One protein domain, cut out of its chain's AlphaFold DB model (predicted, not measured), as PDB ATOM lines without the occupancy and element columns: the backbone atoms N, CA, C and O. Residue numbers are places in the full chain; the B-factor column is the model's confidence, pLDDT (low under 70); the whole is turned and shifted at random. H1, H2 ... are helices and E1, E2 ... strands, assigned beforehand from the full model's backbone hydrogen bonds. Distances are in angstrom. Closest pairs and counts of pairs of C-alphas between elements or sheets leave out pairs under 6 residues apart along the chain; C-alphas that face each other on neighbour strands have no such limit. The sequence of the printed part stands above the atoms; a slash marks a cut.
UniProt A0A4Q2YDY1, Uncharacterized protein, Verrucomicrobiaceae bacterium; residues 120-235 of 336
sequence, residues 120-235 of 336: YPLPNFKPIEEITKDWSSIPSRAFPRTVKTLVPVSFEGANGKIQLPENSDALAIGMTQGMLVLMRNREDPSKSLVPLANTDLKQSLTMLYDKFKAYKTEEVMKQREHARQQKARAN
ATOM      1  N   TYR A 120       4.044   6.035  15.733       84.25
ATOM      2  CA  TYR A 120       5.055   6.686  14.902       84.25
ATOM      3  C   TYR A 120       6.384   5.929  15.012       84.25
ATOM      4  O   TYR A 120       7.327   6.419  15.652       84.25
ATOM      5  N   PRO A 121       6.480   4.706  14.462       84.88
ATOM      6  CA  PRO A 121       7.712   3.933  14.515       84.88
ATOM      7  C   PRO A 121       8.803   4.617  13.693       84.88
ATOM      8  O   PRO A 121       8.538   5.227  12.656       84.88
ATOM      9  N   LEU A 122      10.053   4.510  14.151       84.81
ATOM     10  CA  LEU A 122      11.177   4.945  13.329       84.81
ATOM     11  C   LEU A 122      11.247   4.060  12.076       84.81
ATOM     12  O   LEU A 122      11.067   2.842  12.193       84.81
ATOM     13  N   PRO A 123      11.520   4.630  10.889       84.12
ATOM     14  CA  PRO A 123      11.643   3.834   9.682       84.12
ATOM     15  C   PRO A 123      12.787   2.832   9.823       84.12
ATOM     16  O   PRO A 123      13.862   3.160  10.329       84.12
ATOM     17  N   ASN A 124      12.576   1.613   9.333       86.19
ATOM     18  CA  ASN A 124      13.668   0.662   9.195       86.19
ATOM     19  C   ASN A 124      14.511   1.041   7.969       86.19
ATOM     20  O   ASN A 124      14.088   0.865   6.825       86.19
ATOM     21  N   PHE A 125      15.701   1.579   8.220       87.56
ATOM     22  CA  PHE A 125      16.642   1.982   7.185       87.56
ATOM     23  C   PHE A 125      17.508   0.795   6.759       87.56
ATOM     24  O   PHE A 125      18.503   0.474   7.408       87.56
ATOM     25  N   LYS A 126      17.160   0.169   5.631       90.00
ATOM     26  CA  LYS A 126      17.998  -0.864   4.999       90.00
ATOM     27  C   LYS A 126      19.400  -0.321   4.685       90.00
ATOM     28  O   LYS A 126      19.514   0.852   4.334       90.00
ATOM     29  N   PRO A 127      20.483  -1.101   4.767       91.31
ATOM     30  CA  PRO A 127      21.789  -0.622   4.316       91.31
ATOM     31  C   PRO A 127      21.741  -0.251   2.823       91.31
ATOM     32  O   PRO A 127      21.010  -0.861   2.040       91.31
ATOM     33  N   ILE A 128      22.501   0.772   2.416       90.69
ATOM     34  CA  ILE A 128      22.492   1.252   1.022       90.69
ATOM     35  C   ILE A 128      23.004   0.176   0.057       90.69
ATOM     36  O   ILE A 128      22.575   0.109  -1.093       90.69
ATOM     37  N   GLU A 129      23.867  -0.710   0.542       91.44
ATOM     38  CA  GLU A 129      24.362  -1.889  -0.156       91.44
ATOM     39  C   GLU A 129      23.221  -2.850  -0.498       91.44
ATOM     40  O   GLU A 129      23.136  -3.302  -1.633       91.44
ATOM     41  N   GLU A 130      22.269  -3.088   0.410       92.19
ATOM     42  CA  GLU A 130      21.102  -3.928   0.105       92.19
ATOM     43  C   GLU A 130      20.212  -3.266  -0.958       92.19
ATOM     44  O   GLU A 130      19.780  -3.918  -1.910       92.19
ATOM     45  N   ILE A 131      19.984  -1.951  -0.846       89.19
ATOM     46  CA  ILE A 131      19.169  -1.186  -1.807       89.19
ATOM     47  C   ILE A 131      19.802  -1.207  -3.207       89.19
ATOM     48  O   ILE A 131      19.097  -1.303  -4.212       89.19
ATOM     49  N   THR A 132      21.132  -1.122  -3.275       90.44
ATOM     50  CA  THR A 132      21.900  -1.076  -4.528       90.44
ATOM     51  C   THR A 132      22.430  -2.440  -4.981       90.44
ATOM     52  O   THR A 132      23.162  -2.520  -5.973       90.44
ATOM     53  N   LYS A 133      22.082  -3.522  -4.269       90.94
ATOM     54  CA  LYS A 133      22.612  -4.878  -4.483       90.94
ATOM     55  C   LYS A 133      24.141  -4.872  -4.601       90.94
ATOM     56  O   LYS A 133      24.686  -5.219  -5.648       90.94
ATOM     57  N   ASP A 134      24.811  -4.361  -3.575       91.38
ATOM     58  CA  ASP A 134      26.262  -4.156  -3.520       91.38
ATOM     59  C   ASP A 134      26.789  -3.302  -4.679       91.38
ATOM     60  O   ASP A 134      27.841  -3.568  -5.259       91.38
ATOM     61  N   TRP A 135      26.042  -2.251  -5.030       91.00
ATOM     62  CA  TRP A 135      26.340  -1.350  -6.144       91.00
ATOM     63  C   TRP A 135      26.335  -2.007  -7.532       91.00
ATOM     64  O   TRP A 135      26.775  -1.384  -8.498       91.00
ATOM     65  N   SER A 136      25.804  -3.229  -7.663       89.56
ATOM     66  CA  SER A 136      25.593  -3.886  -8.963       89.56
ATOM     67  C   SER A 136      24.387  -3.328  -9.724       89.56
ATOM     68  O   SER A 136      24.304  -3.469 -10.946       89.56
ATOM     69  N   SER A 137      23.458  -2.663  -9.029       89.44
ATOM     70  CA  SER A 137      22.290  -2.026  -9.631       89.44
ATOM     71  C   SER A 137      21.873  -0.795  -8.837       89.44
ATOM     72  O   SER A 137      21.607  -0.870  -7.644       89.44
ATOM     73  N   ILE A 138      21.769   0.355  -9.496       90.88
ATOM     74  CA  ILE A 138      21.241   1.570  -8.874       90.88
ATOM     75  C   ILE A 138      19.778   1.734  -9.311       90.88
ATOM     76  O   ILE A 138      19.508   1.680 -10.517       90.88
ATOM     77  N   PRO A 139      18.829   1.953  -8.379       88.44
ATOM     78  CA  PRO A 139      17.430   2.180  -8.723       88.44
ATOM     79  C   PRO A 139      17.269   3.280  -9.776       88.44
ATOM     80  O   PRO A 139      17.871   4.347  -9.663       88.44
ATOM     81  N   SER A 140      16.411   3.058 -10.776       88.31
ATOM     82  CA  SER A 140      16.189   4.011 -11.879       88.31
ATOM     83  C   SER A 140      15.775   5.404 -11.391       88.31
ATOM     84  O   SER A 140      16.160   6.404 -11.989       88.31
ATOM     85  N   ARG A 141      15.066   5.473 -10.258       86.25
ATOM     86  CA  ARG A 141      14.658   6.718  -9.582       86.25
ATOM     87  C   ARG A 141      15.828   7.579  -9.091       86.25
ATOM     88  O   ARG A 141      15.635   8.763  -8.839       86.25
ATOM     89  N   ALA A 142      17.030   7.019  -8.943       88.31
ATOM     90  CA  ALA A 142      18.221   7.797  -8.601       88.31
ATOM     91  C   ALA A 142      18.707   8.687  -9.764       88.31
ATOM     92  O   ALA A 142      19.524   9.586  -9.536       88.31
ATOM     93  N   PHE A 143      18.201   8.445 -10.981       91.44
ATOM     94  CA  PHE A 143      18.558   9.124 -12.222       91.44
ATOM     95  C   PHE A 143      17.397   9.990 -12.756       91.44
ATOM     96  O   PHE A 143      16.232   9.703 -12.478       91.44
ATOM     97  N   PRO A 144      17.683  11.022 -13.573       92.38
ATOM     98  CA  PRO A 144      19.009  11.511 -13.941       92.38
ATOM     99  C   PRO A 144      19.655  12.329 -12.814       92.38
ATOM    100  O   PRO A 144      18.964  12.998 -12.046       92.38
ATOM    101  N   ARG A 145      20.987  12.313 -12.729       92.12
ATOM    102  CA  ARG A 145      21.735  13.015 -11.677       92.12
ATOM    103  C   ARG A 145      23.105  13.476 -12.154       92.12
ATOM    104  O   ARG A 145      23.773  12.759 -12.889       92.12
ATOM    105  N   THR A 146      23.522  14.659 -11.716       93.19
ATOM    106  CA  THR A 146      24.876  15.162 -11.965       93.19
ATOM    107  C   THR A 146      25.881  14.428 -11.085       93.19
ATOM    108  O   THR A 146      25.665  14.296  -9.881       93.19
ATOM    109  N   VAL A 147      26.962  13.964 -11.695       95.25
ATOM    110  CA  VAL A 147      28.081  13.263 -11.066       95.25
ATOM    111  C   VAL A 147      29.383  13.905 -11.517       95.25
ATOM    112  O   VAL A 147      29.450  14.467 -12.612       95.25
ATOM    113  N   LYS A 148      30.423  13.792 -10.700       95.19
ATOM    114  CA  LYS A 148      31.784  14.158 -11.078       95.19
ATOM    115  C   LYS A 148      32.527  12.945 -11.606       95.19
ATOM    116  O   LYS A 148      32.484  11.866 -11.012       95.19
ATOM    117  N   THR A 149      33.218  13.125 -12.724       94.56
ATOM    118  CA  THR A 149      34.175  12.138 -13.222       94.56
ATOM    119  C   THR A 149      35.415  12.139 -12.330       94.56
ATOM    120  O   THR A 149      35.897  13.193 -11.941       94.56
ATOM    121  N   LEU A 150      35.945  10.968 -11.988       94.88
ATOM    122  CA  LEU A 150      37.208  10.828 -11.244       94.88
ATOM    123  C   LEU A 150      38.388  10.512 -12.167       94.88
ATOM    124  O   LEU A 150      39.530  10.475 -11.735       94.88
ATOM    125  N   VAL A 151      38.107  10.274 -13.445       94.38
ATOM    126  CA  VAL A 151      39.094  10.056 -14.503       94.38
ATOM    127  C   VAL A 151      38.617  10.756 -15.775       94.38
ATOM    128  O   VAL A 151      37.422  11.044 -15.898       94.38
ATOM    129  N   PRO A 152      39.499  11.008 -16.753       93.19
ATOM    130  CA  PRO A 152      39.079  11.492 -18.059       93.19
ATOM    131  C   PRO A 152      38.125  10.504 -18.746       93.19
ATOM    132  O   PRO A 152      38.414   9.311 -18.838       93.19
ATOM    133  N   VAL A 153      36.999  10.996 -19.263       91.94
ATOM    134  CA  VAL A 153      35.964  10.188 -19.930       91.94
ATOM    135  C   VAL A 153      35.807  10.641 -21.372       91.94
ATOM    136  O   VAL A 153      35.598  11.819 -21.641       91.94
ATOM    137  N   SER A 154      35.859   9.703 -22.313       90.56
ATOM    138  CA  SER A 154      35.578   9.981 -23.723       90.56
ATOM    139  C   SER A 154      34.105   9.741 -24.043       90.56
ATOM    140  O   SER A 154      33.552   8.691 -23.720       90.56
ATOM    141  N   PHE A 155      33.486  10.708 -24.705       88.31
ATOM    142  CA  PHE A 155      32.139  10.642 -25.254       88.31
ATOM    143  C   PHE A 155      32.236  10.515 -26.771       88.31
ATOM    144  O   PHE A 155      32.991  11.249 -27.412       88.31
ATOM    145  N   GLU A 156      31.474   9.590 -27.345       82.06
ATOM    146  CA  GLU A 156      31.323   9.476 -28.795       82.06
ATOM    147  C   GLU A 156      30.065  10.243 -29.207       82.06
ATOM    148  O   GLU A 156      28.947   9.871 -28.845       82.06
ATOM    149  N   GLY A 157      30.265  11.364 -29.902       72.81
ATOM    150  CA  GLY A 157      29.198  12.221 -30.407       72.81
ATOM    151  C   GLY A 157      29.183  12.295 -31.930       72.81
ATOM    152  O   GLY A 157      30.089  11.804 -32.604       72.81
ATOM    153  N   ALA A 158      28.172  12.971 -32.483       71.50
ATOM    154  CA  ALA A 158      28.020  13.154 -33.932       71.50
ATOM    155  C   ALA A 158      29.233  13.847 -34.593       71.50
ATOM    156  O   ALA A 158      29.510  13.619 -35.765       71.50
ATOM    157  N   ASN A 159      29.980  14.647 -33.822       69.44
ATOM    158  CA  ASN A 159      31.144  15.410 -34.279       69.44
ATOM    159  C   ASN A 159      32.489  14.741 -33.920       69.44
ATOM    160  O   ASN A 159      33.532  15.391 -33.970       69.44
ATOM    161  N   GLY A 160      32.477  13.462 -33.527       77.38
ATOM    162  CA  GLY A 160      33.666  12.700 -33.143       77.38
ATOM    163  C   GLY A 160      33.817  12.493 -31.633       77.38
ATOM    164  O   GLY A 160      32.866  12.629 -30.859       77.38
ATOM    165  N   LYS A 161      35.029  12.108 -31.214       82.56
ATOM    166  CA  LYS A 161      35.360  11.829 -29.809       82.56
ATOM    167  C   LYS A 161      35.624  13.128 -29.058       82.56
ATOM    168  O   LYS A 161      36.558  13.853 -29.386       82.56
ATOM    169  N   ILE A 162      34.837  13.389 -28.020       85.12
ATOM    170  CA  ILE A 162      35.024  14.524 -27.110       85.12
ATOM    171  C   ILE A 162      35.481  13.967 -25.768       85.12
ATOM    172  O   ILE A 162      34.827  13.090 -25.208       85.12
ATOM    173  N   GLN A 163      36.598  14.460 -25.240       87.88
ATOM    174  CA  GLN A 163      37.104  14.028 -23.941       87.88
ATOM    175  C   GLN A 163      36.732  15.040 -22.863       87.88
ATOM    176  O   GLN A 163      36.994  16.234 -22.988       87.88
ATOM    177  N   LEU A 164      36.116  14.543 -21.799       89.12
ATOM    178  CA  LEU A 164      35.829  15.289 -20.593       89.12
ATOM    179  C   LEU A 164      36.955  15.012 -19.584       89.12
ATOM    180  O   LEU A 164      37.234  13.837 -19.329       89.12
ATOM    181  N   PRO A 165      37.634  16.034 -19.039       91.88
ATOM    182  CA  PRO A 165      38.710  15.815 -18.082       91.88
ATOM    183  C   PRO A 165      38.176  15.248 -16.760       91.88
ATOM    184  O   PRO A 165      36.973  15.254 -16.488       91.88
ATOM    185  N   GLU A 166      39.086  14.761 -15.923       94.12
ATOM    186  CA  GLU A 166      38.786  14.420 -14.532       94.12
ATOM    187  C   GLU A 166      38.162  15.620 -13.784       94.12
ATOM    188  O   GLU A 166      38.411  16.779 -14.116       94.12
ATOM    189  N   ASN A 167      37.350  15.333 -12.765       93.50
ATOM    190  CA  ASN A 167      36.622  16.271 -11.908       93.50
ATOM    191  C   ASN A 167      35.575  17.131 -12.629       93.50
ATOM    192  O   ASN A 167      35.063  18.105 -12.066       93.50
ATOM    193  N   SER A 168      35.209  16.747 -13.850       92.38
ATOM    194  CA  SER A 168      34.177  17.425 -14.623       92.38
ATOM    195  C   SER A 168      32.788  16.922 -14.270       92.38
ATOM    196  O   SER A 168      32.597  15.752 -13.936       92.38
ATOM    197  N   ASP A 169      31.802  17.801 -14.413       92.75
ATOM    198  CA  ASP A 169      30.404  17.433 -14.241       92.75
ATOM    199  C   ASP A 169      29.891  16.684 -15.479       92.75
ATOM    200  O   ASP A 169      30.049  17.130 -16.616       92.75
ATOM    201  N   ALA A 170      29.244  15.548 -15.240       92.75
ATOM    202  CA  ALA A 170      28.521  14.768 -16.233       92.75
ATOM    203  C   ALA A 170      27.146  14.384 -15.679       92.75
ATOM    204  O   ALA A 170      26.924  14.331 -14.471       92.75
ATOM    205  N   LEU A 171      26.193  14.100 -16.558       94.12
ATOM    206  CA  LEU A 171      24.853  13.676 -16.185       94.12
ATOM    207  C   LEU A 171      24.743  12.153 -16.284       94.12
ATOM    208  O   LEU A 171      24.654  11.603 -17.377       94.12
ATOM    209  N   ALA A 172      24.696  11.461 -15.152       94.50
ATOM    210  CA  ALA A 172      24.339  10.052 -15.122       94.50
ATOM    211  C   ALA A 172      22.837   9.905 -15.389       94.50
ATOM    212  O   ALA A 172      22.006  10.460 -14.665       94.50
ATOM    213  N   ILE A 173      22.479   9.167 -16.437       94.19
ATOM    214  CA  ILE A 173      21.083   8.965 -16.859       94.19
ATOM    215  C   ILE A 173      20.575   7.545 -16.602       94.19
ATOM    216  O   ILE A 173      19.388   7.277 -16.763       94.19
ATOM    217  N   GLY A 174      21.460   6.639 -16.202       93.94
ATOM    218  CA  GLY A 174      21.112   5.265 -15.890       93.94
ATOM    219  C   GLY A 174      22.343   4.411 -15.635       93.94
ATOM    220  O   GLY A 174      23.477   4.894 -15.643       93.94
ATOM    221  N   MET A 175      22.099   3.121 -15.449       93.75
ATOM    222  CA  MET A 175      23.123   2.110 -15.243       93.75
ATOM    223  C   MET A 175      22.755   0.852 -16.030       93.75
ATOM    224  O   MET A 175      21.602   0.425 -16.015       93.75
ATOM    225  N   THR A 176      23.729   0.266 -16.720       90.38
ATOM    226  CA  THR A 176      23.584  -0.982 -17.471       90.38
ATOM    227  C   THR A 176      24.798  -1.862 -17.212       90.38
ATOM    228  O   THR A 176      25.927  -1.396 -17.315       90.38
ATOM    229  N   GLN A 177      24.578  -3.122 -16.828       86.56
ATOM    230  CA  GLN A 177      25.651  -4.112 -16.636       86.56
ATOM    231  C   GLN A 177      26.813  -3.628 -15.735       86.56
ATOM    232  O   GLN A 177      27.978  -3.833 -16.059       86.56
ATOM    233  N   GLY A 178      26.527  -2.941 -14.622       84.69
ATOM    234  CA  GLY A 178      27.585  -2.420 -13.736       84.69
ATOM    235  C   GLY A 178      28.213  -1.087 -14.179       84.69
ATOM    236  O   GLY A 178      28.986  -0.493 -13.430       84.69
ATOM    237  N   MET A 179      27.862  -0.591 -15.367       92.38
ATOM    238  CA  MET A 179      28.410   0.624 -15.970       92.38
ATOM    239  C   MET A 179      27.376   1.748 -15.943       92.38
ATOM    240  O   MET A 179      26.199   1.545 -16.247       92.38
ATOM    241  N   LEU A 180      27.810   2.956 -15.606       94.25
ATOM    242  CA  LEU A 180      26.986   4.152 -15.693       94.25
ATOM    243  C   LEU A 180      26.885   4.623 -17.133       94.25
ATOM    244  O   LEU A 180      27.881   4.711 -17.846       94.25
ATOM    245  N   VAL A 181      25.670   4.985 -17.530       94.31
ATOM    246  CA  VAL A 181      25.422   5.699 -18.777       94.31
ATOM    247  C   VAL A 181      25.518   7.186 -18.461       94.31
ATOM    248  O   VAL A 181      24.608   7.760 -17.858       94.31
ATOM    249  N   LEU A 182      26.639   7.801 -18.830       94.00
ATOM    250  CA  LEU A 182      26.857   9.235 -18.681       94.00
ATOM    251  C   LEU A 182      26.472   9.960 -19.964       94.00
ATOM    252  O   LEU A 182      26.751   9.488 -21.062       94.00
ATOM    253  N   MET A 183      25.884  11.135 -19.811       91.44
ATOM    254  CA  MET A 183      25.715  12.149 -20.842       91.44
ATOM    255  C   MET A 183      26.517  13.382 -20.450       91.44
ATOM    256  O   MET A 183      26.629  13.688 -19.264       91.44
ATOM    257  N   ARG A 184      27.050  14.121 -21.426       84.62
ATOM    258  CA  ARG A 184      27.802  15.347 -21.121       84.62
ATOM    259  C   ARG A 184      26.906  16.394 -20.459       84.62
ATOM    260  O   ARG A 184      27.243  16.943 -19.418       84.62
ATOM    261  N   ASN A 185      25.746  16.654 -21.052       83.12
ATOM    262  CA  ASN A 185      24.694  17.512 -20.511       83.12
ATOM    263  C   ASN A 185      23.347  17.132 -21.169       83.12
ATOM    264  O   ASN A 185      23.269  16.147 -21.895       83.12
ATOM    265  N   ARG A 186      22.261  17.873 -20.904       82.62
ATOM    266  CA  ARG A 186      20.943  17.583 -21.514       82.62
ATOM    267  C   ARG A 186      20.830  17.983 -22.990       82.62
ATOM    268  O   ARG A 186      19.911  17.524 -23.657       82.62
ATOM    269  N   GLU A 187      21.706  18.861 -23.459       81.38
ATOM    270  CA  GLU A 187      21.681  19.433 -24.811       81.38
ATOM    271  C   GLU A 187      22.462  18.562 -25.803       81.38
ATOM    272  O   GLU A 187      22.142  18.526 -26.986       81.38
ATOM    273  N   ASP A 188      23.453  17.825 -25.304       77.75
ATOM    274  CA  ASP A 188      24.297  16.909 -26.050       77.75
ATOM    275  C   ASP A 188      23.957  15.455 -25.664       77.75
ATOM    276  O   ASP A 188      24.325  14.998 -24.574       77.75
ATOM    277  N   PRO A 189      23.259  14.702 -26.538       79.44
ATOM    278  CA  PRO A 189      22.857  13.327 -26.271       79.44
ATOM    279  C   PRO A 189      24.015  12.324 -26.360       79.44
ATOM    280  O   PRO A 189      23.756  11.124 -26.264       79.44
ATOM    281  N   SER A 190      25.263  12.773 -26.555       85.56
ATOM    282  CA  SER A 190      26.441  11.903 -26.583       85.56
ATOM    283  C   SER A 190      26.565  11.138 -25.269       85.56
ATOM    284  O   SER A 190      26.632  11.729 -24.185       85.56
ATOM    285  N   LYS A 191      26.587   9.807 -25.370       89.69
ATOM    286  CA  LYS A 191      26.636   8.901 -24.222       89.69
ATOM    287  C   LYS A 191      28.008   8.262 -24.106       89.69
ATOM    288  O   LYS A 191      28.665   7.987 -25.105       89.69
ATOM    289  N   SER A 192      28.409   7.988 -22.876       92.25
ATOM    290  CA  SER A 192      29.579   7.177 -22.571       92.25
ATOM    291  C   SER A 192      29.237   6.167 -21.485       92.25
ATOM    292  O   SER A 192      28.431   6.454 -20.596       92.25
ATOM    293  N   LEU A 193      29.828   4.976 -21.577       93.81
ATOM    294  CA  LEU A 193      29.727   3.948 -20.549       93.81
ATOM    295  C   LEU A 193      30.948   4.043 -19.646       93.81
ATOM    296  O   LEU A 193      32.075   3.841 -20.092       93.81
ATOM    297  N   VAL A 194      30.718   4.338 -18.372       94.25
ATOM    298  CA  VAL A 194      31.789   4.581 -17.403       94.25
ATOM    299  C   VAL A 194      31.602   3.673 -16.192       94.25
ATOM    300  O   VAL A 194      30.494   3.612 -15.658       94.25
ATOM    301  N   PRO A 195      32.645   2.965 -15.721       94.44
ATOM    302  CA  PRO A 195      32.560   2.199 -14.482       94.44
ATOM    303  C   PRO A 195      32.133   3.090 -13.314       94.44
ATOM    304  O   PRO A 195      32.602   4.219 -13.195       94.44
ATOM    305  N   LEU A 196      31.298   2.578 -12.406       93.12
ATOM    306  CA  LEU A 196      30.856   3.341 -11.230       93.12
ATOM    307  C   LEU A 196      32.035   3.913 -10.420       93.12
ATOM    308  O   LEU A 196      31.975   5.059  -9.980       93.12
ATOM    309  N   ALA A 197      33.111   3.132 -10.273       93.62
ATOM    310  CA  ALA A 197      34.328   3.513  -9.551       93.62
ATOM    311  C   ALA A 197      35.050   4.741 -10.137       93.62
ATOM    312  O   ALA A 197      35.817   5.391  -9.436       93.62
ATOM    313  N   ASN A 198      34.772   5.085 -11.396       95.12
ATOM    314  CA  ASN A 198      35.354   6.230 -12.092       95.12
ATOM    315  C   ASN A 198      34.521   7.511 -11.909       95.12
ATOM    316  O   ASN A 198      34.737   8.499 -12.613       95.12
ATOM    317  N   THR A 199      33.547   7.496 -10.997       95.25
ATOM    318  CA  THR A 199      32.666   8.627 -10.690       95.25
ATOM    319  C   THR A 199      32.458   8.766  -9.187       95.25
ATOM    320  O   THR A 199      32.568   7.796  -8.439       95.25
ATOM    321  N   ASP A 200      32.063   9.955  -8.744       95.94
ATOM    322  CA  ASP A 200      31.675  10.204  -7.352       95.94
ATOM    323  C   ASP A 200      30.253   9.712  -7.004       95.94
ATOM    324  O   ASP A 200      29.767   9.955  -5.896       95.94
ATOM    325  N   LEU A 201      29.555   9.016  -7.915       93.94
ATOM    326  CA  LEU A 201      28.146   8.657  -7.726       93.94
ATOM    327  C   LEU A 201      27.931   7.805  -6.469       93.94
ATOM    328  O   LEU A 201      26.968   8.023  -5.736       93.94
ATOM    329  N   LYS A 202      28.845   6.867  -6.190       93.38
ATOM    330  CA  LYS A 202      28.794   6.049  -4.972       93.38
ATOM    331  C   LYS A 202      28.830   6.929  -3.720       93.38
ATOM    332  O   LYS A 202      27.941   6.848  -2.881       93.38
ATOM    333  N   GLN A 203      29.812   7.827  -3.639       93.69
ATOM    334  CA  GLN A 203      29.973   8.738  -2.507       93.69
ATOM    335  C   GLN A 203      28.781   9.694  -2.368       93.69
ATOM    336  O   GLN A 203      28.269   9.896  -1.266       93.69
ATOM    337  N   SER A 204      28.310  10.268  -3.476       92.12
ATOM    338  CA  SER A 204      27.190  11.211  -3.465       92.12
ATOM    339  C   SER A 204      25.870  10.552  -3.051       92.12
ATOM    340  O   SER A 204      25.109  11.155  -2.291       92.12
ATOM    341  N   LEU A 205      25.607   9.310  -3.476       92.19
ATOM    342  CA  LEU A 205      24.430   8.551  -3.048       92.19
ATOM    343  C   LEU A 205      24.516   8.126  -1.582       92.19
ATOM    344  O   LEU A 205      23.511   8.248  -0.882       92.19
ATOM    345  N   THR A 206      25.688   7.713  -1.089       93.31
ATOM    346  CA  THR A 206      25.881   7.414   0.339       93.31
ATOM    347  C   THR A 206      25.619   8.647   1.203       93.31
ATOM    348  O   THR A 206      24.800   8.592   2.117       93.31
ATOM    349  N   MET A 207      26.214   9.798   0.866       92.38
ATOM    350  CA  MET A 207      25.970  11.046   1.603       92.38
ATOM    351  C   MET A 207      24.496  11.465   1.570       92.38
ATOM    352  O   MET A 207      23.964  11.956   2.568       92.38
ATOM    353  N   LEU A 208      23.828  11.300   0.425       90.69
ATOM    354  CA  LEU A 208      22.398  11.575   0.319       90.69
ATOM    355  C   LEU A 208      21.592  10.643   1.222       90.69
ATOM    356  O   LEU A 208      20.653  11.097   1.871       90.69
ATOM    357  N   TYR A 209      21.956   9.365   1.267       91.62
ATOM    358  CA  TYR A 209      21.269   8.385   2.087       91.62
ATOM    359  C   TYR A 209      21.394   8.692   3.579       91.62
ATOM    360  O   TYR A 209      20.401   8.661   4.301       91.62
ATOM    361  N   ASP A 210      22.579   9.086   4.038       93.00
ATOM    362  CA  ASP A 210      22.783   9.482   5.432       93.00
ATOM    363  C   ASP A 210      21.977  10.727   5.810       93.00
ATOM    364  O   ASP A 210      21.325  10.753   6.856       93.00
ATOM    365  N   LYS A 211      21.938  11.733   4.925       90.31
ATOM    366  CA  LYS A 211      21.073  12.910   5.104       90.31
ATOM    367  C   LYS A 211      19.598  12.527   5.148       90.31
ATOM    368  O   LYS A 211      18.860  13.042   5.981       90.31
ATOM    369  N   PHE A 212      19.181  11.612   4.279       88.56
ATOM    370  CA  PHE A 212      17.815  11.114   4.234       88.56
ATOM    371  C   PHE A 212      17.422  10.390   5.536       88.56
ATOM    372  O   PHE A 212      16.367  10.690   6.093       88.56
ATOM    373  N   LYS A 213      18.282   9.512   6.072       89.94
ATOM    374  CA  LYS A 213      18.054   8.841   7.368       89.94
ATOM    375  C   LYS A 213      17.877   9.844   8.506       89.94
ATOM    376  O   LYS A 213      16.949   9.718   9.305       89.94
ATOM    377  N   ALA A 214      18.757  10.846   8.568       90.88
ATOM    378  CA  ALA A 214      18.698  11.892   9.582       90.88
ATOM    379  C   ALA A 214      17.397  12.703   9.474       90.88
ATOM    380  O   ALA A 214      16.671  12.815  10.459       90.88
ATOM    381  N   TYR A 215      17.066  13.178   8.270       87.75
ATOM    382  CA  TYR A 215      15.835  13.923   8.001       87.75
ATOM    383  C   TYR A 215      14.585  13.135   8.413       87.75
ATOM    384  O   TYR A 215      13.743  13.652   9.140       87.75
ATOM    385  N   LYS A 216      14.485  11.860   8.020       85.69
ATOM    386  CA  LYS A 216      13.321  11.029   8.359       85.69
ATOM    387  C   LYS A 216      13.219  10.706   9.843       85.69
ATOM    388  O   LYS A 216      12.117  10.653  10.382       85.69
ATOM    389  N   THR A 217      14.352  10.532  10.513       89.06
ATOM    390  CA  THR A 217      14.373  10.386  11.973       89.06
ATOM    391  C   THR A 217      13.843  11.651  12.643       89.06
ATOM    392  O   THR A 217      12.987  11.567  13.521       89.06
ATOM    393  N   GLU A 218      14.298  12.827  12.207       89.56
ATOM    394  CA  GLU A 218      13.836  14.113  12.734       89.56
ATOM    395  C   GLU A 218      12.336  14.331  12.486       89.56
ATOM    396  O   GLU A 218      11.622  14.762  13.389       89.56
ATOM    397  N   GLU A 219      11.841  13.983  11.297       85.94
ATOM    398  CA  GLU A 219      10.424  14.085  10.936       85.94
ATOM    399  C   GLU A 219       9.537  13.256  11.878       85.94
ATOM    400  O   GLU A 219       8.564  13.775  12.426       85.94
ATOM    401  N   VAL A 220       9.915  12.004  12.152       88.12
ATOM    402  CA  VAL A 220       9.187  11.141  13.098       88.12
ATOM    403  C   VAL A 220       9.270  11.674  14.528       88.12
ATOM    404  O   VAL A 220       8.292  11.616  15.274       88.12
ATOM    405  N   MET A 221      10.405  12.242  14.936       88.50
ATOM    406  CA  MET A 221      10.519  12.860  16.260       88.50
ATOM    407  C   MET A 221       9.618  14.095  16.392       88.50
ATOM    408  O   MET A 221       8.975  14.256  17.430       88.50
ATOM    409  N   LYS A 222       9.497  14.912  15.336       88.31
ATOM    410  CA  LYS A 222       8.541  16.030  15.281       88.31
ATOM    411  C   LYS A 222       7.095  15.545  15.345       88.31
ATOM    412  O   LYS A 222       6.314  16.130  16.085       88.31
ATOM    413  N   GLN A 223       6.751  14.456  14.657       85.38
ATOM    414  CA  GLN A 223       5.417  13.841  14.743       85.38
ATOM    415  C   GLN A 223       5.091  13.367  16.159       85.38
ATOM    416  O   GLN A 223       4.014  13.648  16.680       85.38
ATOM    417  N   ARG A 224       6.036  12.684  16.815       88.12
ATOM    418  CA  ARG A 224       5.864  12.238  18.202       88.12
ATOM    419  C   ARG A 224       5.659  13.419  19.139       88.12
ATOM    420  O   ARG A 224       4.748  13.388  19.955       88.12
ATOM    421  N   GLU A 225       6.485  14.453  19.018       87.12
ATOM    422  CA  GLU A 225       6.371  15.647  19.855       87.12
ATOM    423  C   GLU A 225       5.047  16.378  19.628       87.12
ATOM    424  O   GLU A 225       4.345  16.719  20.576       87.12
ATOM    425  N   HIS A 226       4.648  16.528  18.369       83.75
ATOM    426  CA  HIS A 226       3.366  17.111  18.010       83.75
ATOM    427  C   HIS A 226       2.189  16.323  18.599       83.75
ATOM    428  O   HIS A 226       1.311  16.904  19.235       83.75
ATOM    429  N   ALA A 227       2.213  14.994  18.504       84.00
ATOM    430  CA  ALA A 227       1.192  14.143  19.106       84.00
ATOM    431  C   ALA A 227       1.142  14.265  20.643       84.00
ATOM    432  O   ALA A 227       0.053  14.232  21.223       84.00
ATOM    433  N   ARG A 228       2.287  14.464  21.321       85.62
ATOM    434  CA  ARG A 228       2.310  14.771  22.766       85.62
ATOM    435  C   ARG A 228       1.638  16.106  23.062       85.62
ATOM    436  O   ARG A 228       0.818  16.171  23.974       85.62
ATOM    437  N   GLN A 229       1.946  17.145  22.288       83.25
ATOM    438  CA  GLN A 229       1.353  18.476  22.459       83.25
ATOM    439  C   GLN A 229      -0.163  18.445  22.262       83.25
ATOM    440  O   GLN A 229      -0.901  19.041  23.044       83.25
ATOM    441  N   GLN A 230      -0.644  17.689  21.275       79.00
ATOM    442  CA  GLN A 230      -2.078  17.493  21.068       79.00
ATOM    443  C   GLN A 230      -2.746  16.774  22.235       79.00
ATOM    444  O   GLN A 230      -3.777  17.231  22.720       79.00
ATOM    445  N   LYS A 231      -2.141  15.689  22.734       79.12
ATOM    446  CA  LYS A 231      -2.657  14.958  23.900       79.12
ATOM    447  C   LYS A 231      -2.671  15.834  25.160       79.12
ATOM    448  O   LYS A 231      -3.608  15.753  25.949       79.12
ATOM    449  N   ALA A 232      -1.661  16.686  25.337       78.31
ATOM    450  CA  ALA A 232      -1.585  17.640  26.442       78.31
ATOM    451  C   ALA A 232      -2.647  18.748  26.340       78.31
ATOM    452  O   ALA A 232      -3.088  19.278  27.360       78.31
ATOM    453  N   ARG A 233      -3.126  19.057  25.130       75.44
ATOM    454  CA  ARG A 233      -4.221  20.001  24.866       75.44
ATOM    455  C   ARG A 233      -5.601  19.400  25.192       75.44
ATOM    456  O   ARG A 233      -6.572  19.628  24.475       75.44
ATOM    457  N   ALA A 234      -5.692  18.670  26.305       53.25
ATOM    458  CA  ALA A 234      -6.815  17.835  26.745       53.25
ATOM    459  C   ALA A 234      -8.195  18.533  26.813       53.25
ATOM    460  O   ALA A 234      -9.208  17.857  26.950       53.25
ATOM    461  N   ASN A 235      -8.254  19.862  26.674       53.66
ATOM    462  CA  ASN A 235      -9.486  20.656  26.714       53.66
ATOM    463  C   ASN A 235     -10.055  21.028  25.331       53.66
ATOM    464  O   ASN A 235     -11.022  21.783  25.256       53.66
TER     465      ASN A 235
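This is residues 120 to 235 of the 336 residues of an uncharacterized protein of Verrucomicrobiaceae bacterium (UniProt A0A4Q2YDY1). What does the model look like? A long helix, H2, runs like a handle from a small head of strands, its last residues 228 to 232 and the end 233 to 235 sticking out free. The head is a strongly twisted sheet, E1 E4 E5 E6, with the hairpin E2 and E3 at the end away from H2; the opening residues and short H1 lie beside the handle. What is it built of? The 116 printed residues hold, in order, H1 E1 E2 E3 E4 E5 E6 H2, a mixed class, and the sheet E1 - E4 - E5 - E6 is antiparallel. How spread out is it? It is a rod of 74 by 28 by 21 A, only just loose and close to extended, with a radius of gyration of the C-alphas of 20.0 A.

What does H1 meet? H1, residues 128 to 131, is close to but not clearly touching H2, residues 201 to 232; the closest C-alphas are those of Ile 128 and Thr 206, 7.1 A apart. How do the strands pair? E1, residues 145 to 148, has N 147 and O 170 of E4, residues 169 to 176, 2.8 A apart. The meander, each strand the antiparallel neighbour of the one before, is E4, E5, residues 179 to 183, and E6, residues 191 to 195, with N 173 and O 181 at 2.9 A and N 180 and O 194 at 2.8 A. In the hairpin of E2, residues 153 to 157, and E3, residues 160 to 164, N 155 and O 162 are 2.8 A apart. What joins the rest? The closest C-alphas of E2 and E6, Phe 155 and Ser 192, are 5.1 A apart. H2 only grazes the four-stranded sheet, with residues 201 to 205; every O i to N i+4 pair in H2 is within hydrogen-bond range, and H1 is too short for one.

Where does the first element begin? H1 begins at C-alpha 128, (22.492, 1.252, 1.022). Which elements are long? E4 spans 19.9 A and bends by 63 degrees at residue 173; H2 spans 46.2 A, from C-alpha 201 at (28.146, 8.657, -7.726) to C-alpha 232 at (-1.585, 17.640, 26.442).

How large is it, and is it cut? The C-alphas farthest apart, those of Gly 160 and Asn 235, are 74.2 A apart, and the printed part has no cut. Which link is long, and where is confidence low? The link from H1 to E1, 13 residues, is long; pLDDT is under 70 at residue 159 and residues 234 to 235.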